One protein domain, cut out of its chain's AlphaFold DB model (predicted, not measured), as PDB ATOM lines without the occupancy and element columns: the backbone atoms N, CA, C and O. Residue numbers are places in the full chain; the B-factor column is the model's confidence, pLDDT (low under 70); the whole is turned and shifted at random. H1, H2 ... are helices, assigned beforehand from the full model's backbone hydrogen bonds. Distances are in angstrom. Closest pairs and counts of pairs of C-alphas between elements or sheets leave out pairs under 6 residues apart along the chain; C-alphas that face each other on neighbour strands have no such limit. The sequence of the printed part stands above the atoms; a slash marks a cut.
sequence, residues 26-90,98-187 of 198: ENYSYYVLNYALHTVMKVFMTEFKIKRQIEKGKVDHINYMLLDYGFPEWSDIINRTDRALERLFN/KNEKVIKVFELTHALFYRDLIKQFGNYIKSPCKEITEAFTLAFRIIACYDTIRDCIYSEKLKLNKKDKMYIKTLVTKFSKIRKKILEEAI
ATOM      1  N   GLU A  26     481.116 435.791 409.369       85.19
ATOM      2  CA  GLU A  26     480.446 434.740 410.133       85.19
ATOM      3  C   GLU A  26     480.374 433.387 409.415       85.19
ATOM      4  O   GLU A  26     480.331 432.344 410.082       85.19
ATOM      5  N   ASN A  27     480.325 433.377 408.078       85.19
ATOM      6  CA  ASN A  27     480.219 432.155 407.277       85.19
ATOM      7  C   ASN A  27     480.936 432.276 405.927       85.19
ATOM      8  O   ASN A  27     480.380 432.045 404.852       85.19
ATOM      9  N   TYR A  28     482.212 432.628 405.980       86.31
ATOM     10  CA  TYR A  28     482.996 432.945 404.791       86.31
ATOM     11  C   TYR A  28     483.033 431.825 403.740       86.31
ATOM     12  O   TYR A  28     482.846 432.056 402.543       86.31
ATOM     13  N   SER A  29     483.230 430.581 404.187       87.88
ATOM     14  CA  SER A  29     483.293 429.417 403.297       87.88
ATOM     15  C   SER A  29     481.981 429.168 402.551       87.88
ATOM     16  O   SER A  29     482.020 428.606 401.462       87.88
ATOM     17  N   TYR A  30     480.835 429.605 403.084       89.69
ATOM     18  CA  TYR A  30     479.554 429.531 402.378       89.69
ATOM     19  C   TYR A  30     479.519 430.468 401.168       89.69
ATOM     20  O   TYR A  30     479.114 430.052 400.083       89.69
ATOM     21  N   TYR A  31     479.988 431.708 401.320       89.31
ATOM     22  CA  TYR A  31     479.983 432.680 400.225       89.31
ATOM     23  C   TYR A  31     480.979 432.323 399.126       89.31
ATOM     24  O   TYR A  31     480.641 432.432 397.948       89.31
ATOM     25  N   VAL A  32     482.163 431.812 399.484       90.00
ATOM     26  CA  VAL A  32     483.128 431.293 398.498       90.00
ATOM     27  C   VAL A  32     482.585 430.046 397.794       90.00
ATOM     28  O   VAL A  32     482.680 429.952 396.571       90.00
ATOM     29  N   LEU A  33     481.953 429.123 398.528       91.25
ATOM     30  CA  LEU A  33     481.285 427.950 397.953       91.25
ATOM     31  C   LEU A  33     480.211 428.357 396.935       91.25
ATOM     32  O   LEU A  33     480.169 427.822 395.826       91.25
ATOM     33  N   ASN A  34     479.362 429.317 397.300       90.06
ATOM     34  CA  ASN A  34     478.309 429.818 396.429       90.06
ATOM     35  C   ASN A  34     478.888 430.504 395.179       90.06
ATOM     36  O   ASN A  34     478.502 430.199 394.049       90.06
ATOM     37  N   TYR A  35     479.885 431.373 395.368       90.50
ATOM     38  CA  TYR A  35     480.577 432.034 394.265       90.50
ATOM     39  C   TYR A  35     481.196 431.021 393.288       90.50
ATOM     40  O   TYR A  35     481.077 431.173 392.068       90.50
ATOM     41  N   ALA A  36     481.801 429.949 393.807       89.69
ATOM     42  CA  ALA A  36     482.381 428.886 392.996       89.69
ATOM     43  C   ALA A  36     481.319 428.135 392.175       89.69
ATOM     44  O   ALA A  36     481.502 427.952 390.971       89.69
ATOM     45  N   LEU A  37     480.179 427.767 392.774       87.62
ATOM     46  CA  LEU A  37     479.067 427.114 392.067       87.62
ATOM     47  C   LEU A  37     478.470 428.009 390.970       87.62
ATOM     48  O   LEU A  37     478.247 427.555 389.846       87.62
ATOM     49  N   HIS A  38     478.276 429.300 391.252       86.94
ATOM     50  CA  HIS A  38     477.851 430.264 390.236       86.94
ATOM     51  C   HIS A  38     478.880 430.423 389.113       86.94
ATOM     52  O   HIS A  38     478.504 430.562 387.947       86.94
ATOM     53  N   THR A  39     480.173 430.374 389.439       88.50
ATOM     54  CA  THR A  39     481.245 430.440 388.443       88.50
ATOM     55  C   THR A  39     481.235 429.219 387.528       88.50
ATOM     56  O   THR A  39     481.324 429.394 386.313       88.50
ATOM     57  N   VAL A  40     481.023 428.009 388.061       84.31
ATOM     58  CA  VAL A  40     480.828 426.792 387.247       84.31
ATOM     59  C   VAL A  40     479.684 426.988 386.246       84.31
ATOM     60  O   VAL A  40     479.877 426.799 385.045       84.31
ATOM     61  N   MET A  41     478.516 427.456 386.701       80.25
ATOM     62  CA  MET A  41     477.382 427.702 385.800       80.25
ATOM     63  C   MET A  41     477.657 428.790 384.763       80.25
ATOM     64  O   MET A  41     477.249 428.661 383.610       80.25
ATOM     65  N   LYS A  42     478.362 429.862 385.136       82.56
ATOM     66  CA  LYS A  42     478.745 430.930 384.201       82.56
ATOM     67  C   LYS A  42     479.664 430.412 383.096       82.56
ATOM     68  O   LYS A  42     479.494 430.816 381.945       82.56
ATOM     69  N   VAL A  43     480.614 429.538 383.437       78.00
ATOM     70  CA  VAL A  43     481.478 428.863 382.461       78.00
ATOM     71  C   VAL A  43     480.605 428.069 381.487       78.00
ATOM     72  O   VAL A  43     480.599 428.397 380.305       78.00
ATOM     73  N   PHE A  44     479.744 427.169 381.973       72.00
ATOM     74  CA  PHE A  44     478.857 426.383 381.106       72.00
ATOM     75  C   PHE A  44     477.910 427.228 380.235       72.00
ATOM     76  O   PHE A  44     477.742 426.957 379.049       72.00
ATOM     77  N   MET A  45     477.313 428.291 380.780       68.06
ATOM     78  CA  MET A  45     476.433 429.190 380.020       68.06
ATOM     79  C   MET A  45     477.166 429.956 378.917       68.06
ATOM     80  O   MET A  45     476.579 430.247 377.871       68.06
ATOM     81  N   THR A  46     478.432 430.305 379.150       68.69
ATOM     82  CA  THR A  46     479.277 430.942 378.135       68.69
ATOM     83  C   THR A  46     479.496 429.980 376.973       68.69
ATOM     84  O   THR A  46     479.276 430.381 375.831       68.69
ATOM     85  N   GLU A  47     479.772 428.708 377.264       64.00
ATOM     86  CA  GLU A  47     479.894 427.661 376.246       64.00
ATOM     87  C   GLU A  47     478.593 427.499 375.444       64.00
ATOM     88  O   GLU A  47     478.590 427.675 374.226       64.00
ATOM     89  N   PHE A  48     477.439 427.310 376.100       63.53
ATOM     90  CA  PHE A  48     476.146 427.175 375.401       63.53
ATOM     91  C   PHE A  48     475.792 428.370 374.513       63.53
ATOM     92  O   PHE A  48     475.154 428.220 373.464       63.53
ATOM     93  N   LYS A  49     476.177 429.579 374.926       58.00
ATOM     94  CA  LYS A  49     475.977 430.782 374.117       58.00
ATOM     95  C   LYS A  49     476.829 430.737 372.851       58.00
ATOM     96  O   LYS A  49     476.328 431.132 371.799       58.00
ATOM     97  N   ILE A  50     478.062 430.248 372.953       52.88
ATOM     98  CA  ILE A  50     478.951 430.026 371.812       52.88
ATOM     99  C   ILE A  50     478.334 428.967 370.874       52.88
ATOM    100  O   ILE A  50     478.278 429.228 369.673       52.88
ATOM    101  N   LYS A  51     477.692 427.893 371.394       57.84
ATOM    102  CA  LYS A  51     476.957 426.885 370.572       57.84
ATOM    103  C   LYS A  51     476.018 427.527 369.602       57.84
ATOM    104  O   LYS A  51     476.090 427.354 368.392       57.84
ATOM    105  N   ARG A  52     475.124 428.314 370.188       58.62
ATOM    106  CA  ARG A  52     473.996 428.901 369.489       58.62
ATOM    107  C   ARG A  52     474.457 429.958 368.500       58.62
ATOM    108  O   ARG A  52     473.668 430.355 367.653       58.62
ATOM    109  N   GLN A  53     475.668 430.494 368.646       50.59
ATOM    110  CA  GLN A  53     476.247 431.426 367.682       50.59
ATOM    111  C   GLN A  53     476.836 430.688 366.475       50.59
ATOM    112  O   GLN A  53     476.642 431.160 365.358       50.59
ATOM    113  N   ILE A  54     477.445 429.517 366.683       51.56
ATOM    114  CA  ILE A  54     477.960 428.642 365.615       51.56
ATOM    115  C   ILE A  54     476.812 428.015 364.825       51.56
ATOM    116  O   ILE A  54     476.781 428.128 363.607       51.56
ATOM    117  N   GLU A  55     475.799 427.468 365.509       60.81
ATOM    118  CA  GLU A  55     474.569 426.943 364.880       60.81
ATOM    119  C   GLU A  55     473.858 427.997 364.011       60.81
ATOM    120  O   GLU A  55     473.099 427.667 363.106       60.81
ATOM    121  N   LYS A  56     474.094 429.286 364.286       65.88
ATOM    122  CA  LYS A  56     473.541 430.424 363.540       65.88
ATOM    123  C   LYS A  56     474.505 431.007 362.502       65.88
ATOM    124  O   LYS A  56     474.214 432.086 361.989       65.88
ATOM    125  N   GLY A  57     475.647 430.366 362.250       52.09
ATOM    126  CA  GLY A  57     476.659 430.823 361.293       52.09
ATOM    127  C   GLY A  57     477.267 432.190 361.627       52.09
ATOM    128  O   GLY A  57     477.710 432.898 360.734       52.09
ATOM    129  N   LYS A  58     477.226 432.620 362.898       45.03
ATOM    130  CA  LYS A  58     477.798 433.909 363.345       45.03
ATOM    131  C   LYS A  58     479.263 433.808 363.767       45.03
ATOM    132  O   LYS A  58     479.879 434.831 364.050       45.03
ATOM    133  N   VAL A  59     479.764 432.586 363.896       39.38
ATOM    134  CA  VAL A  59     481.137 432.231 364.253       39.38
ATOM    135  C   VAL A  59     481.468 431.004 363.413       39.38
ATOM    136  O   VAL A  59     480.703 430.040 363.459       39.38
ATOM    137  N   ASP A  60     482.552 431.059 362.638       40.94
ATOM    138  CA  ASP A  60     482.772 430.107 361.543       40.94
ATOM    139  C   ASP A  60     483.065 428.686 362.029       40.94
ATOM    140  O   ASP A  60     482.401 427.766 361.571       40.94
ATOM    141  N   HIS A  61     483.965 428.478 362.994       43.31
ATOM    142  CA  HIS A  61     484.247 427.152 363.565       43.31
ATOM    143  C   HIS A  61     485.123 427.281 364.807       43.31
ATOM    144  O   HIS A  61     486.295 427.569 364.633       43.31
ATOM    145  N   ILE A  62     484.588 427.049 366.015       37.06
ATOM    146  CA  ILE A  62     485.352 426.698 367.233       37.06
ATOM    147  C   ILE A  62     484.403 426.020 368.267       37.06
ATOM    148  O   ILE A  62     483.345 426.557 368.561       37.06
ATOM    149  N   ASN A  63     484.809 424.896 368.879       45.66
ATOM    150  CA  ASN A  63     484.405 424.392 370.220       45.66
ATOM    151  C   ASN A  63     483.178 423.510 370.500       45.66
ATOM    152  O   ASN A  63     483.003 423.149 371.663       45.66
ATOM    153  N   TYR A  64     482.377 423.050 369.535       39.56
ATOM    154  CA  TYR A  64     481.267 422.144 369.902       39.56
ATOM    155  C   TYR A  64     481.563 420.663 369.878       39.56
ATOM    156  O   TYR A  64     481.086 419.943 370.758       39.56
ATOM    157  N   MET A  65     482.402 420.221 368.945       41.56
ATOM    158  CA  MET A  65     482.726 418.807 368.892       41.56
ATOM    159  C   MET A  65     483.471 418.351 370.136       41.56
ATOM    160  O   MET A  65     483.247 417.226 370.498       41.56
ATOM    161  N   LEU A  66     484.224 419.185 370.863       42.69
ATOM    162  CA  LEU A  66     484.938 418.781 372.090       42.69
ATOM    163  C   LEU A  66     484.070 418.656 373.350       42.69
ATOM    164  O   LEU A  66     484.458 417.957 374.284       42.69
ATOM    165  N   LEU A  67     482.887 419.277 373.387       46.84
ATOM    166  CA  LEU A  67     481.894 418.966 374.423       46.84
ATOM    167  C   LEU A  67     481.250 417.593 374.173       46.84
ATOM    168  O   LEU A  67     480.932 416.905 375.142       46.84
ATOM    169  N   ASP A  68     481.134 417.191 372.901       46.97
ATOM    170  CA  ASP A  68     480.656 415.865 372.483       46.97
ATOM    171  C   ASP A  68     481.789 414.802 372.424       46.97
ATOM    172  O   ASP A  68     481.531 413.635 372.696       46.97
ATOM    173  N   TYR A  69     483.041 415.192 372.144       38.12
ATOM    174  CA  TYR A  69     484.246 414.341 372.065       38.12
ATOM    175  C   TYR A  69     484.925 414.153 373.423       38.12
ATOM    176  O   TYR A  69     485.698 413.222 373.584       38.12
ATOM    177  N   GLY A  70     484.701 415.057 374.379       50.72
ATOM    178  CA  GLY A  70     485.398 415.033 375.659       50.72
ATOM    179  C   GLY A  70     484.709 414.134 376.673       50.72
ATOM    180  O   GLY A  70     485.260 413.117 377.061       50.72
ATOM    181  N   PHE A  71     483.526 414.525 377.162       57.44
ATOM    182  CA  PHE A  71     482.862 413.832 378.277       57.44
ATOM    183  C   PHE A  71     481.341 414.041 378.225       57.44
ATOM    184  O   PHE A  71     480.858 415.083 378.680       57.44
ATOM    185  N   PRO A  72     480.550 413.066 377.737       60.16
ATOM    186  CA  PRO A  72     479.081 413.110 377.779       60.16
ATOM    187  C   PRO A  72     478.514 413.433 379.175       60.16
ATOM    188  O   PRO A  72     477.411 413.968 379.327       60.16
ATOM    189  N   GLU A  73     479.290 413.147 380.220       65.00
ATOM    190  CA  GLU A  73     478.971 413.410 381.616       65.00
ATOM    191  C   GLU A  73     478.868 414.903 381.983       65.00
ATOM    192  O   GLU A  73     478.324 415.221 383.048       65.00
ATOM    193  N   TRP A  74     479.300 415.833 381.118       67.94
ATOM    194  CA  TRP A  74     479.145 417.276 381.348       67.94
ATOM    195  C   TRP A  74     477.692 417.677 381.603       67.94
ATOM    196  O   TRP A  74     477.419 418.468 382.507       67.94
ATOM    197  N   SER A  75     476.746 417.081 380.878       66.38
ATOM    198  CA  SER A  75     475.318 417.369 381.054       66.38
ATOM    199  C   SER A  75     474.816 416.991 382.454       66.38
ATOM    200  O   SER A  75     474.049 417.741 383.062       66.38
ATOM    201  N   ASP A  76     475.266 415.863 383.020       68.12
ATOM    202  CA  ASP A  76     474.898 415.470 384.391       68.12
ATOM    203  C   ASP A  76     475.525 416.419 385.427       68.12
ATOM    204  O   ASP A  76     474.847 416.821 386.375       68.12
ATOM    205  N   ILE A  77     476.780 416.838 385.226       69.50
ATOM    206  CA  ILE A  77     477.478 417.816 386.082       69.50
ATOM    207  C   ILE A  77     476.732 419.155 386.105       69.50
ATOM    208  O   ILE A  77     476.452 419.683 387.186       69.50
ATOM    209  N   ILE A  78     476.384 419.685 384.930       71.50
ATOM    210  CA  ILE A  78     475.650 420.948 384.780       71.50
ATOM    211  C   ILE A  78     474.328 420.861 385.534       71.50
ATOM    212  O   ILE A  78     474.083 421.647 386.446       71.50
ATOM    213  N   ASN A  79     473.527 419.834 385.245       65.94
ATOM    214  CA  ASN A  79     472.211 419.656 385.854       65.94
ATOM    215  C   ASN A  79     472.282 419.470 387.377       65.94
ATOM    216  O   ASN A  79     471.365 419.838 388.107       65.94
ATOM    217  N   ARG A  80     473.337 418.843 387.908       70.94
ATOM    218  CA  ARG A  80     473.520 418.734 389.365       70.94
ATOM    219  C   ARG A  80     473.958 420.044 390.000       70.94
ATOM    220  O   ARG A  80     473.530 420.314 391.116       70.94
ATOM    221  N   THR A  81     474.796 420.818 389.323       76.19
ATOM    222  CA  THR A  81     475.249 422.129 389.809       76.19
ATOM    223  C   THR A  81     474.105 423.120 389.834       76.19
ATOM    224  O   THR A  81     473.918 423.805 390.833       76.19
ATOM    225  N   ASP A  82     473.298 423.129 388.778       73.31
ATOM    226  CA  ASP A  82     472.098 423.952 388.673       73.31
ATOM    227  C   ASP A  82     471.113 423.631 389.803       73.31
ATOM    228  O   ASP A  82     470.805 424.489 390.626       73.31
ATOM    229  N   ARG A  83     470.777 422.346 389.987       74.94
ATOM    230  CA  ARG A  83     469.962 421.898 391.131       74.94
ATOM    231  C   ARG A  83     470.580 422.229 392.489       74.94
ATOM    232  O   ARG A  83     469.847 422.439 393.451       74.94
ATOM    233  N   ALA A  84     471.909 422.238 392.610       79.38
ATOM    234  CA  ALA A  84     472.575 422.635 393.847       79.38
ATOM    235  C   ALA A  84     472.376 424.128 394.131       79.38
ATOM    236  O   ALA A  84     472.091 424.483 395.271       79.38
ATOM    237  N   LEU A  85     472.484 424.982 393.111       79.06
ATOM    238  CA  LEU A  85     472.212 426.414 393.226       79.06
ATOM    239  C   LEU A  85     470.746 426.679 393.563       79.06
ATOM    240  O   LEU A  85     470.479 427.385 394.531       79.06
ATOM    241  N   GLU A  86     469.809 426.061 392.840       76.69
ATOM    242  CA  GLU A  86     468.371 426.191 393.105       76.69
ATOM    243  C   GLU A  86     468.009 425.761 394.527       76.69
ATOM    244  O   GLU A  86     467.241 426.423 395.219       76.69
ATOM    245  N   ARG A  87     468.579 424.645 394.989       79.19
ATOM    246  CA  ARG A  87     468.242 424.079 396.293       79.19
ATOM    247  C   ARG A  87     468.883 424.827 397.461       79.19
ATOM    248  O   ARG A  87     468.269 424.917 398.519       79.19
ATOM    249  N   LEU A  88     470.136 425.254 397.320       78.31
ATOM    250  CA  LEU A  88     470.980 425.665 398.454       78.31
ATOM    251  C   LEU A  88     471.315 427.154 398.465       78.31
ATOM    252  O   LEU A  88     471.697 427.692 399.505       78.31
ATOM    253  N   PHE A  89     471.202 427.801 397.310       73.94
ATOM    254  CA  PHE A  89     471.671 429.162 397.078       73.94
ATOM    255  C   PHE A  89     470.641 429.978 396.293       73.94
ATOM    256  O   PHE A  89     471.001 430.872 395.524       73.94
ATOM    257  N   ASN A  90     469.353 429.704 396.516       66.81
ATOM    258  CA  ASN A  90     468.273 430.580 396.080       66.81
ATOM    259  C   ASN A  90     468.252 431.843 396.956       66.81
ATOM    260  O   ASN A  90     467.370 432.033 397.789       66.81
ATOM    261  N   LYS A  98     479.302 439.837 395.423       84.25
ATOM    262  CA  LYS A  98     480.047 440.921 394.767       84.25
ATOM    263  C   LYS A  98     481.132 441.507 395.668       84.25
ATOM    264  O   LYS A  98     481.877 442.377 395.221       84.25
ATOM    265  N   ASN A  99     481.216 441.056 396.919       87.50
ATOM    266  CA  ASN A  99     482.216 441.524 397.861       87.50
ATOM    267  C   ASN A  99     483.631 441.147 397.389       87.50
ATOM    268  O   ASN A  99     483.911 440.001 397.033       87.50
ATOM    269  N   GLU A 100     484.539 442.121 397.422       87.06
ATOM    270  CA  GLU A 100     485.905 441.978 396.915       87.06
ATOM    271  C   GLU A 100     486.699 440.887 397.648       87.06
ATOM    272  O   GLU A 100     487.469 440.164 397.020       87.06
ATOM    273  N   LYS A 101     486.482 440.709 398.957       86.44
ATOM    274  CA  LYS A 101     487.148 439.672 399.758       86.44
ATOM    275  C   LYS A 101     486.718 438.278 399.315       86.44
ATOM    276  O   LYS A 101     487.557 437.388 399.218       86.44
ATOM    277  N   VAL A 102     485.428 438.073 399.038       86.50
ATOM    278  CA  VAL A 102     484.901 436.789 398.535       86.50
ATOM    279  C   VAL A 102     485.496 436.476 397.163       86.50
ATOM    280  O   VAL A 102     486.019 435.381 396.960       86.50
ATOM    281  N   ILE A 103     485.483 437.459 396.258       89.38
ATOM    282  CA  ILE A 103     486.027 437.320 394.901       89.38
ATOM    283  C   ILE A 103     487.523 436.994 394.951       89.38
ATOM    284  O   ILE A 103     487.945 435.999 394.371       89.38
ATOM    285  N   LYS A 104     488.319 437.777 395.689       88.56
ATOM    286  CA  LYS A 104     489.779 437.610 395.738       88.56
ATOM    287  C   LYS A 104     490.207 436.243 396.245       88.56
ATOM    288  O   LYS A 104     491.107 435.642 395.672       88.56
ATOM    289  N   VAL A 105     489.597 435.733 397.313       87.31
ATOM    290  CA  VAL A 105     489.992 434.409 397.821       87.31
ATOM    291  C   VAL A 105     489.534 433.311 396.880       87.31
ATOM    292  O   VAL A 105     490.292 432.370 396.671       87.31
ATOM    293  N   PHE A 106     488.339 433.423 396.289       91.12
ATOM    294  CA  PHE A 106     487.947 432.491 395.238       91.12
ATOM    295  C   PHE A 106     488.989 432.480 394.111       91.12
ATOM    296  O   PHE A 106     489.468 431.411 393.752       91.12
ATOM    297  N   GLU A 107     489.376 433.648 393.593       89.75
ATOM    298  CA  GLU A 107     490.342 433.772 392.497       89.75
ATOM    299  C   GLU A 107     491.718 433.215 392.868       89.75
ATOM    300  O   GLU A 107     492.312 432.491 392.073       89.75
ATOM    301  N   LEU A 108     492.213 433.493 394.077       89.94
ATOM    302  CA  LEU A 108     493.489 432.961 394.561       89.94
ATOM    303  C   LEU A 108     493.454 431.435 394.686       89.94
ATOM    304  O   LEU A 108     494.343 430.757 394.174       89.94
ATOM    305  N   THR A 109     492.421 430.885 395.324       88.19
ATOM    306  CA  THR A 109     492.260 429.435 395.492       88.19
ATOM    307  C   THR A 109     492.084 428.737 394.143       88.19
ATOM    308  O   THR A 109     492.743 427.737 393.864       88.19
ATOM    309  N   HIS A 110     491.257 429.304 393.262       88.62
ATOM    310  CA  HIS A 110     491.055 428.812 391.902       88.62
ATOM    311  C   HIS A 110     492.363 428.818 391.106       88.62
ATOM    312  O   HIS A 110     492.709 427.808 390.497       88.62
ATOM    313  N   ALA A 111     493.132 429.909 391.169       87.31
ATOM    314  CA  ALA A 111     494.415 430.034 390.485       87.31
ATOM    315  C   ALA A 111     495.460 429.035 391.001       87.31
ATOM    316  O   ALA A 111     496.246 428.521 390.204       87.31
ATOM    317  N   LEU A 112     495.467 428.725 392.303       90.56
ATOM    318  CA  LEU A 112     496.338 427.691 392.866       90.56
ATOM    319  C   LEU A 112     496.030 426.318 392.257       90.56
ATOM    320  O   LEU A 112     496.939 425.684 391.720       90.56
ATOM    321  N   PHE A 113     494.760 425.905 392.249       90.12
ATOM    322  CA  PHE A 113     494.360 424.636 391.632       90.12
ATOM    323  C   PHE A 113     494.615 424.614 390.126       90.12
ATOM    324  O   PHE A 113     495.100 423.621 389.586       90.12
ATOM    325  N   TYR A 114     494.347 425.724 389.444       86.31
ATOM    326  CA  TYR A 114     494.604 425.857 388.016       86.31
ATOM    327  C   TYR A 114     496.097 425.716 387.691       86.31
ATOM    328  O   TYR A 114     496.472 424.992 386.771       86.31
ATOM    329  N   ARG A 115     496.971 426.349 388.482       86.44
ATOM    330  CA  ARG A 115     498.428 426.226 388.347       86.44
ATOM    331  C   ARG A 115     498.893 424.784 388.526       86.44
ATOM    332  O   ARG A 115     499.780 424.346 387.797       86.44
ATOM    333  N   ASP A 116     498.325 424.053 389.477       87.06
ATOM    334  CA  ASP A 116     498.699 422.658 389.714       87.06
ATOM    335  C   ASP A 116     498.288 421.756 388.539       87.06
ATOM    336  O   ASP A 116     499.057 420.878 388.147       87.06
ATOM    337  N   LEU A 117     497.149 422.040 387.895       85.31
ATOM    338  CA  LEU A 117     496.753 421.386 386.642       85.31
ATOM    339  C   LEU A 117     497.715 421.721 385.494       85.31
ATOM    340  O   LEU A 117     498.144 420.813 384.787       85.31
ATOM    341  N   ILE A 118     498.134 422.983 385.342       84.75
ATOM    342  CA  ILE A 118     499.154 423.362 384.344       84.75
ATOM    343  C   ILE A 118     500.472 422.626 384.593       84.75
ATOM    344  O   ILE A 118     501.114 422.190 383.646       84.75
ATOM    345  N   LYS A 119     500.909 422.477 385.846       85.38
ATOM    346  CA  LYS A 119     502.149 421.744 386.142       85.38
ATOM    347  C   LYS A 119     502.069 420.282 385.707       85.38
ATOM    348  O   LYS A 119     503.057 419.752 385.216       85.38
ATOM    349  N   GLN A 120     500.912 419.648 385.884       81.38
ATOM    350  CA  GLN A 120     500.706 418.236 385.553       81.38
ATOM    351  C   GLN A 120     500.462 418.010 384.053       81.38
ATOM    352  O   GLN A 120     500.927 417.024 383.494       81.38
ATOM    353  N   PHE A 121     499.766 418.936 383.392       78.12
ATOM    354  CA  PHE A 121     499.230 418.759 382.037       78.12
ATOM    355  C   PHE A 121     499.646 419.890 381.080       78.12
ATOM    356  O   PHE A 121     499.023 420.136 380.047       78.12
ATOM    357  N   GLY A 122     500.718 420.606 381.410       73.44
ATOM    358  CA  GLY A 122     501.170 421.800 380.696       73.44
ATOM    359  C   GLY A 122     501.576 421.560 379.242       73.44
ATOM    360  O   GLY A 122     501.657 422.510 378.472       73.44
ATOM    361  N   ASN A 123     501.818 420.310 378.852       72.06
ATOM    362  CA  ASN A 123     502.162 419.958 377.478       72.06
ATOM    363  C   ASN A 123     500.929 419.965 376.556       72.06
ATOM    364  O   ASN A 123     501.046 420.360 375.402       72.06
ATOM    365  N   TYR A 124     499.735 419.640 377.066       69.44
ATOM    366  CA  TYR A 124     498.502 419.599 376.263       69.44
ATOM    367  C   TYR A 124     497.973 420.992 375.921       69.44
ATOM    368  O   TYR A 124     497.461 421.216 374.830       69.44
ATOM    369  N   ILE A 125     498.165 421.954 376.824       68.25
ATOM    370  CA  ILE A 125     497.861 423.371 376.568       68.25
ATOM    371  C   ILE A 125     498.892 424.049 375.650       68.25
ATOM    372  O   ILE A 125     498.695 425.187 375.241       68.25
ATOM    373  N   LYS A 126     500.017 423.379 375.369       70.00
ATOM    374  CA  LYS A 126     501.035 423.811 374.399       70.00
ATOM    375  C   LYS A 126     500.886 423.088 373.057       70.00
ATOM    376  O   LYS A 126     501.767 423.207 372.209       70.00
ATOM    377  N   SER A 127     499.807 422.323 372.875       65.88
ATOM    378  CA  SER A 127     499.538 421.605 371.634       65.88
ATOM    379  C   SER A 127     499.433 422.584 370.457       65.88
ATOM    380  O   SER A 127     498.814 423.642 370.602       65.88
ATOM    381  N   PRO A 128     499.976 422.242 369.272       62.56
ATOM    382  CA  PRO A 128     499.760 423.038 368.064       62.56
ATOM    383  C   PRO A 128     498.286 423.023 367.622       62.56
ATOM    384  O   PRO A 128     497.856 423.908 366.886       62.56
ATOM    385  N   CYS A 129     497.500 422.042 368.084       62.78
ATOM    386  CA  CYS A 129     496.063 421.983 367.862       62.78
ATOM    387  C   CYS A 129     495.341 422.868 368.887       62.78
ATOM    388  O   CYS A 129     495.337 422.617 370.100       62.78
ATOM    389  N   LYS A 130     494.723 423.932 368.375       65.44
ATOM    390  CA  LYS A 130     494.034 424.948 369.172       65.44
ATOM    391  C   LYS A 130     492.816 424.371 369.891       65.44
ATOM    392  O   LYS A 130     492.565 424.714 371.040       65.44
ATOM    393  N   GLU A 131     492.116 423.455 369.239       59.12
ATOM    394  CA  GLU A 131     490.941 422.755 369.743       59.12
ATOM    395  C   GLU A 131     491.281 421.976 371.023       59.12
ATOM    396  O   GLU A 131     490.609 422.123 372.044       59.12
ATOM    397  N   ILE A 132     492.386 421.224 371.011       64.62
ATOM    398  CA  ILE A 132     492.890 420.512 372.195       64.62
ATOM    399  C   ILE A 132     493.191 421.510 373.319       64.62
ATOM    400  O   ILE A 132     492.697 421.362 374.438       64.62
ATOM    401  N   THR A 133     493.941 422.572 373.020       68.94
ATOM    402  CA  THR A 133     494.315 423.594 374.010       68.94
ATOM    403  C   THR A 133     493.092 424.244 374.672       68.94
ATOM    404  O   THR A 133     493.061 424.431 375.893       68.94
ATOM    405  N   GLU A 134     492.060 424.567 373.895       71.12
ATOM    406  CA  GLU A 134     490.830 425.187 374.391       71.12
ATOM    407  C   GLU A 134     489.986 424.220 375.238       71.12
ATOM    408  O   GLU A 134     489.507 424.614 376.306       71.12
ATOM    409  N   ALA A 135     489.878 422.944 374.848       68.94
ATOM    410  CA  ALA A 135     489.175 421.930 375.640       68.94
ATOM    411  C   ALA A 135     489.830 421.686 377.001       68.94
ATOM    412  O   ALA A 135     489.148 421.683 378.030       68.94
ATOM    413  N   PHE A 136     491.157 421.547 377.033       74.44
ATOM    414  CA  PHE A 136     491.900 421.413 378.285       74.44
ATOM    415  C   PHE A 136     491.769 422.661 379.156       74.44
ATOM    416  O   PHE A 136     491.561 422.560 380.365       74.44
ATOM    417  N   THR A 137     491.800 423.846 378.545       78.56
ATOM    418  CA  THR A 137     491.580 425.112 379.252       78.56
ATOM    419  C   THR A 137     490.203 425.144 379.914       78.56
ATOM    420  O   THR A 137     490.099 425.497 381.093       78.56
ATOM    421  N   LEU A 138     489.147 424.749 379.198       77.88
ATOM    422  CA  LEU A 138     487.788 424.675 379.732       77.88
ATOM    423  C   LEU A 138     487.680 423.644 380.865       77.88
ATOM    424  O   LEU A 138     487.194 423.972 381.952       77.88
ATOM    425  N   ALA A 139     488.186 422.429 380.643       77.44
ATOM    426  CA  ALA A 139     488.187 421.363 381.636       77.44
ATOM    427  C   ALA A 139     488.919 421.792 382.915       77.44
ATOM    428  O   ALA A 139     488.385 421.623 384.010       77.44
ATOM    429  N   PHE A 140     490.089 422.429 382.804       84.31
ATOM    430  CA  PHE A 140     490.842 422.897 383.970       84.31
ATOM    431  C   PHE A 140     490.110 423.983 384.739       84.31
ATOM    432  O   PHE A 140     490.128 423.973 385.968       84.31
ATOM    433  N   ARG A 141     489.427 424.901 384.046       84.69
ATOM    434  CA  ARG A 141     488.626 425.935 384.713       84.69
ATOM    435  C   ARG A 141     487.518 425.306 385.547       84.69
ATOM    436  O   ARG A 141     487.323 425.731 386.684       84.69
ATOM    437  N   ILE A 142     486.838 424.290 385.013       84.25
ATOM    438  CA  ILE A 142     485.777 423.572 385.725       84.25
ATOM    439  C   ILE A 142     486.360 422.745 386.880       84.25
ATOM    440  O   ILE A 142     485.856 422.844 387.999       84.25
ATOM    441  N   ILE A 143     487.442 421.991 386.654       86.94
ATOM    442  CA  ILE A 143     488.114 421.194 387.696       86.94
ATOM    443  C   ILE A 143     488.573 422.083 388.852       86.94
ATOM    444  O   ILE A 143     488.257 421.784 390.000       86.94
ATOM    445  N   ALA A 144     489.239 423.203 388.569       89.50
ATOM    446  CA  ALA A 144     489.699 424.131 389.597       89.50
ATOM    447  C   ALA A 144     488.534 424.745 390.398       89.50
ATOM    448  O   ALA A 144     488.635 424.919 391.616       89.50
ATOM    449  N   CYS A 145     487.389 425.015 389.759       90.31
ATOM    450  CA  CYS A 145     486.184 425.436 390.477       90.31
ATOM    451  C   CYS A 145     485.668 424.340 391.420       90.31
ATOM    452  O   CYS A 145     485.325 424.629 392.564       90.31
ATOM    453  N   TYR A 146     485.632 423.083 390.975       89.88
ATOM    454  CA  TYR A 146     485.205 421.965 391.818       89.88
ATOM    455  C   TYR A 146     486.177 421.643 392.948       89.88
ATOM    456  O   TYR A 146     485.732 421.276 394.034       89.88
ATOM    457  N   ASP A 147     487.475 421.819 392.729       90.75
ATOM    458  CA  ASP A 147     488.472 421.697 393.789       90.75
ATOM    459  C   ASP A 147     488.309 422.822 394.824       90.75
ATOM    460  O   ASP A 147     488.364 422.562 396.024       90.75
ATOM    461  N   THR A 148     487.946 424.034 394.390       91.75
ATOM    462  CA  THR A 148     487.568 425.134 395.297       91.75
ATOM    463  C   THR A 148     486.298 424.808 396.095       91.75
ATOM    464  O   THR A 148     486.248 425.026 397.308       91.75
ATOM    465  N   ILE A 149     485.275 424.234 395.449       91.38
ATOM    466  CA  ILE A 149     484.047 423.748 396.108       91.38
ATOM    467  C   ILE A 149     484.388 422.678 397.151       91.38
ATOM    468  O   ILE A 149     483.871 422.716 398.270       91.38
ATOM    469  N   ARG A 150     485.260 421.727 396.795       92.56
ATOM    470  CA  ARG A 150     485.734 420.670 397.691       92.56
ATOM    471  C   ARG A 150     486.392 421.277 398.926       92.56
ATOM    472  O   ARG A 150     485.965 420.954 400.030       92.56
ATOM    473  N   ASP A 151     487.350 422.182 398.755       91.19
ATOM    474  CA  ASP A 151     488.032 422.847 399.872       91.19
ATOM    475  C   ASP A 151     487.053 423.573 400.800       91.19
ATOM    476  O   ASP A 151     487.103 423.409 402.019       91.19
ATOM    477  N   CYS A 152     486.077 424.290 400.238       90.81
ATOM    478  CA  CYS A 152     485.054 424.960 401.040       90.81
ATOM    479  C   CYS A 152     484.203 423.976 401.854       90.81
ATOM    480  O   CYS A 152     483.811 424.279 402.977       90.81
ATOM    481  N   ILE A 153     483.910 422.791 401.315       91.00
ATOM    482  CA  ILE A 153     483.077 421.778 401.977       91.00
ATOM    483  C   ILE A 153     483.776 421.106 403.152       91.00
ATOM    484  O   ILE A 153     483.117 420.733 404.133       91.00
ATOM    485  N   TYR A 154     485.089 420.934 403.046       88.00
ATOM    486  CA  TYR A 154     485.909 420.368 404.111       88.00
ATOM    487  C   TYR A 154     486.450 421.427 405.079       88.00
ATOM    488  O   TYR A 154     486.951 421.056 406.134       88.00
ATOM    489  N   SER A 155     486.255 422.717 404.790       85.94
ATOM    490  CA  SER A 155     486.512 423.811 405.730       85.94
ATOM    491  C   SER A 155     485.675 423.681 407.006       85.94
ATOM    492  O   SER A 155     484.459 423.455 406.972       85.94
ATOM    493  N   GLU A 156     486.322 423.912 408.144       82.06
ATOM    494  CA  GLU A 156     485.677 424.010 409.458       82.06
ATOM    495  C   GLU A 156     484.785 425.255 409.575       82.06
ATOM    496  O   GLU A 156     483.830 425.268 410.347       82.06
ATOM    497  N   LYS A 157     485.045 426.284 408.758       82.56
ATOM    498  CA  LYS A 157     484.299 427.552 408.759       82.56
ATOM    499  C   LYS A 157     482.990 427.496 407.970       82.56
ATOM    500  O   LYS A 157     482.252 428.478 407.958       82.56
ATOM    501  N   LEU A 158     482.690 426.383 407.292       88.12
ATOM    502  CA  LEU A 158     481.435 426.231 406.559       88.12
ATOM    503  C   LEU A 158     480.285 425.899 407.513       88.12
ATOM    504  O   LEU A 158     480.135 424.752 407.950       88.12
ATOM    505  N   LYS A 159     479.407 426.879 407.740       88.31
ATOM    506  CA  LYS A 159     478.128 426.670 408.424       88.31
ATOM    507  C   LYS A 159     477.059 426.330 407.386       88.31
ATOM    508  O   LYS A 159     476.567 427.190 406.661       88.31
ATOM    509  N   LEU A 160     476.725 425.047 407.293       87.38
ATOM    510  CA  LEU A 160     475.670 424.510 406.433       87.38
ATOM    511  C   LEU A 160     475.020 423.332 407.164       87.38
ATOM    512  O   LEU A 160     475.716 422.573 407.844       87.38
ATOM    513  N   ASN A 161     473.704 423.146 407.032       89.44
ATOM    514  CA  ASN A 161     473.049 422.010 407.678       89.44
ATOM    515  C   ASN A 161     473.585 420.669 407.130       89.44
ATOM    516  O   ASN A 161     474.101 420.573 406.011       89.44
ATOM    517  N   LYS A 162     473.453 419.601 407.926       89.50
ATOM    518  CA  LYS A 162     474.020 418.279 407.606       89.50
ATOM    519  C   LYS A 162     473.515 417.722 406.269       89.50
ATOM    520  O   LYS A 162     474.301 417.138 405.523       89.50
ATOM    521  N   LYS A 163     472.224 417.897 405.967       89.50
ATOM    522  CA  LYS A 163     471.579 417.373 404.752       89.50
ATOM    523  C   LYS A 163     472.161 418.023 403.498       89.50
ATOM    524  O   LYS A 163     472.461 417.338 402.523       89.50
ATOM    525  N   ASP A 164     472.369 419.327 403.548       89.12
ATOM    526  CA  ASP A 164     472.866 420.112 402.429       89.12
ATOM    527  C   ASP A 164     474.379 419.975 402.262       89.12
ATOM    528  O   ASP A 164     474.869 419.832 401.139       89.12
ATOM    529  N   LYS A 165     475.119 419.847 403.371       89.69
ATOM    530  CA  LYS A 165     476.545 419.491 403.332       89.69
ATOM    531  C   LYS A 165     476.748 418.126 402.677       89.69
ATOM    532  O   LYS A 165     477.646 417.966 401.855       89.69
ATOM    533  N   MET A 166     475.891 417.150 402.984       90.12
ATOM    534  CA  MET A 166     475.916 415.828 402.347       90.12
ATOM    535  C   MET A 166     475.565 415.887 400.854       90.12
ATOM    536  O   MET A 166     476.161 415.173 400.042       90.12
ATOM    537  N   TYR A 167     474.625 416.755 400.474       89.44
ATOM    538  CA  TYR A 167     474.249 416.954 399.078       89.44
ATOM    539  C   TYR A 167     475.430 417.471 398.245       89.44
ATOM    540  O   TYR A 167     475.782 416.850 397.239       89.44
ATOM    541  N   ILE A 168     476.109 418.535 398.692       88.62
ATOM    542  CA  ILE A 168     477.291 419.035 397.976       88.62
ATOM    543  C   ILE A 168     478.446 418.026 398.025       88.62
ATOM    544  O   ILE A 168     479.115 417.829 397.014       88.62
ATOM    545  N   LYS A 169     478.665 417.316 399.141       90.69
ATOM    546  CA  LYS A 169     479.658 416.224 399.176       90.69
ATOM    547  C   LYS A 169     479.396 415.187 398.086       90.69
ATOM    548  O   LYS A 169     480.324 414.755 397.416       90.69
ATOM    549  N   THR A 170     478.134 414.834 397.855       89.00
ATOM    550  CA  THR A 170     477.752 413.908 396.779       89.00
ATOM    551  C   THR A 170     478.085 414.478 395.400       89.00
ATOM    552  O   THR A 170     478.584 413.744 394.547       89.00
ATOM    553  N   LEU A 171     477.842 415.775 395.179       86.62
ATOM    554  CA  LEU A 171     478.243 416.472 393.956       86.62
ATOM    555  C   LEU A 171     479.765 416.389 393.743       86.62
ATOM    556  O   LEU A 171     480.200 415.964 392.675       86.62
ATOM    557  N   VAL A 172     480.560 416.710 394.767       90.56
ATOM    558  CA  VAL A 172     482.032 416.647 394.720       90.56
ATOM    559  C   VAL A 172     482.527 415.225 394.450       90.56
ATOM    560  O   VAL A 172     483.370 415.022 393.581       90.56
ATOM    561  N   THR A 173     481.975 414.216 395.128       89.38
ATOM    562  CA  THR A 173     482.348 412.808 394.914       89.38
ATOM    563  C   THR A 173     482.061 412.355 393.485       89.38
ATOM    564  O   THR A 173     482.866 411.647 392.883       89.38
ATOM    565  N   LYS A 174     480.920 412.759 392.914       83.75
ATOM    566  CA  LYS A 174     480.595 412.447 391.516       83.75
ATOM    567  C   LYS A 174     481.539 413.151 390.555       83.75
ATOM    568  O   LYS A 174     482.062 412.501 389.653       83.75
ATOM    569  N   PHE A 175     481.816 414.430 390.795       84.62
ATOM    570  CA  PHE A 175     482.784 415.167 389.999       84.62
ATOM    571  C   PHE A 175     484.175 414.528 390.059       84.62
ATOM    572  O   PHE A 175     484.814 414.391 389.029       84.62
ATOM    573  N   SER A 176     484.620 414.040 391.220       86.38
ATOM    574  CA  SER A 176     485.913 413.357 391.355       86.38
ATOM    575  C   SER A 176     486.049 412.135 390.441       86.38
ATOM    576  O   SER A 176     487.146 411.862 389.958       86.38
ATOM    577  N   LYS A 177     484.958 411.398 390.195       83.69
ATOM    578  CA  LYS A 177     484.966 410.267 389.255       83.69
ATOM    579  C   LYS A 177     485.134 410.743 387.815       83.69
ATOM    580  O   LYS A 177     485.885 410.138 387.062       83.69
ATOM    581  N   ILE A 178     484.464 411.834 387.456       78.44
ATOM    582  CA  ILE A 178     484.541 412.418 386.113       78.44
ATOM    583  C   ILE A 178     485.907 413.063 385.895       78.44
ATOM    584  O   ILE A 178     486.526 412.815 384.874       78.44
ATOM    585  N   ARG A 179     486.442 413.781 386.890       81.69
ATOM    586  CA  ARG A 179     487.822 414.277 386.898       81.69
ATOM    587  C   ARG A 179     488.796 413.154 386.572       81.69
ATOM    588  O   ARG A 179     489.619 413.337 385.695       81.69
ATOM    589  N   LYS A 180     488.702 412.006 387.251       80.88
ATOM    590  CA  LYS A 180     489.593 410.869 386.989       80.88
ATOM    591  C   LYS A 180     489.538 410.438 385.517       80.88
ATOM    592  O   LYS A 180     490.589 410.378 384.898       80.88
ATOM    593  N   LYS A 181     488.337 410.272 384.952       76.00
ATOM    594  CA  LYS A 181     488.163 409.973 383.521       76.00
ATOM    595  C   LYS A 181     488.744 411.056 382.606       76.00
ATOM    596  O   LYS A 181     489.401 410.724 381.633       76.00
ATOM    597  N   ILE A 182     488.542 412.337 382.940       72.88
ATOM    598  CA  ILE A 182     489.129 413.473 382.208       72.88
ATOM    599  C   ILE A 182     490.642 413.359 382.135       72.88
ATOM    600  O   ILE A 182     491.230 413.574 381.080       72.88
ATOM    601  N   LEU A 183     491.268 413.018 383.257       73.75
ATOM    602  CA  LEU A 183     492.712 412.856 383.313       73.75
ATOM    603  C   LEU A 183     493.180 411.586 382.585       73.75
ATOM    604  O   LEU A 183     494.221 411.625 381.947       73.75
ATOM    605  N   GLU A 184     492.428 410.487 382.658       75.62
ATOM    606  CA  GLU A 184     492.748 409.229 381.965       75.62
ATOM    607  C   GLU A 184     492.678 409.378 380.442       75.62
ATOM    608  O   GLU A 184     493.631 409.024 379.759       75.62
ATOM    609  N   GLU A 185     491.610 409.972 379.913       68.31
ATOM    610  CA  GLU A 185     491.477 410.245 378.476       68.31
ATOM    611  C   GLU A 185     492.577 411.192 377.988       68.31
ATOM    612  O   GLU A 185     493.170 410.993 376.932       68.31
ATOM    613  N   ALA A 186     492.892 412.215 378.790       64.88
ATOM    614  CA  ALA A 186     493.967 413.146 378.485       64.88
ATOM    615  C   ALA A 186     495.318 412.442 378.322       64.88
ATOM    616  O   ALA A 186     496.072 412.778 377.413       64.88
ATOM    617  N   ILE A 187     495.609 411.477 379.197       66.50
ATOM    618  CA  ILE A 187     496.815 410.648 379.129       66.50
ATOM    619  C   ILE A 187     496.746 409.716 377.914       66.50
ATOM    620  O   ILE A 187     497.702 409.668 377.148       66.50
TER     621      ILE A 187
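Overview. This is residues 26 to 90 and 98 to 187 of the 198 residues of an uncharacterized protein of Leptotrichia sp. oral taxon 215 str. W9775 (UniProt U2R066). Helices H1, H3, H6 and H5 form a four-sided bundle; H4 crosses its outside over H1 and H5, and short H2 packs on one end of H5. The printed part has 155 residues, with six named helices, H1 to H6 in order along the chain, which hold 121 of them, and no named strand; its class is all helix, and it is compact, with a radius of gyration of the C-alphas of 16.1 A and spans of 48 by 35 by 30 A.

Arrangement. H1, residues 28 to 54, touches residues 142 to 153 of H5, residues 130 to 154, at a shallow tilt of 22 degrees, opposite ways; their closest C-alphas, Ser 29 and Cys 152, are 5.3 A apart. H2, residues 65 to 70, touches residues 131 to 135 of H5, closest C-alphas Leu 66 and Ala 135, 6.4 A. With residues 34 to 44, H1 touches H3, residues 74 to 88, at a steep 43 degrees; closest C-alphas Leu 37 and Thr 81, 6.7 A. H4, residues 100 to 121, touches residues 140 to 148 of H5 at a steep 55 degrees; closest C-alphas Phe 113 and Ala 144, 5.1 A. H5 and H6, residues 162 to 187, form a hairpin, closest C-alphas Arg 150 and Val 172, 6.2 A. In each helix every O i to N i+4 pair is within hydrogen-bond range.

Along the chain. H1, 39.7 A long, begins at C-alpha 28 (482.996, 432.945, 404.791); H6, 37.3 A, ends at C-alpha 187 (496.815, 410.648, 379.129).

Size, cuts and confidence. Residues 91 to 97 are not printed, a gap of 15.7 A between C-alphas 90 and 98. Of the links printed whole, none is long. Model confidence is under 70 at 48 residues, among them 45 to 77.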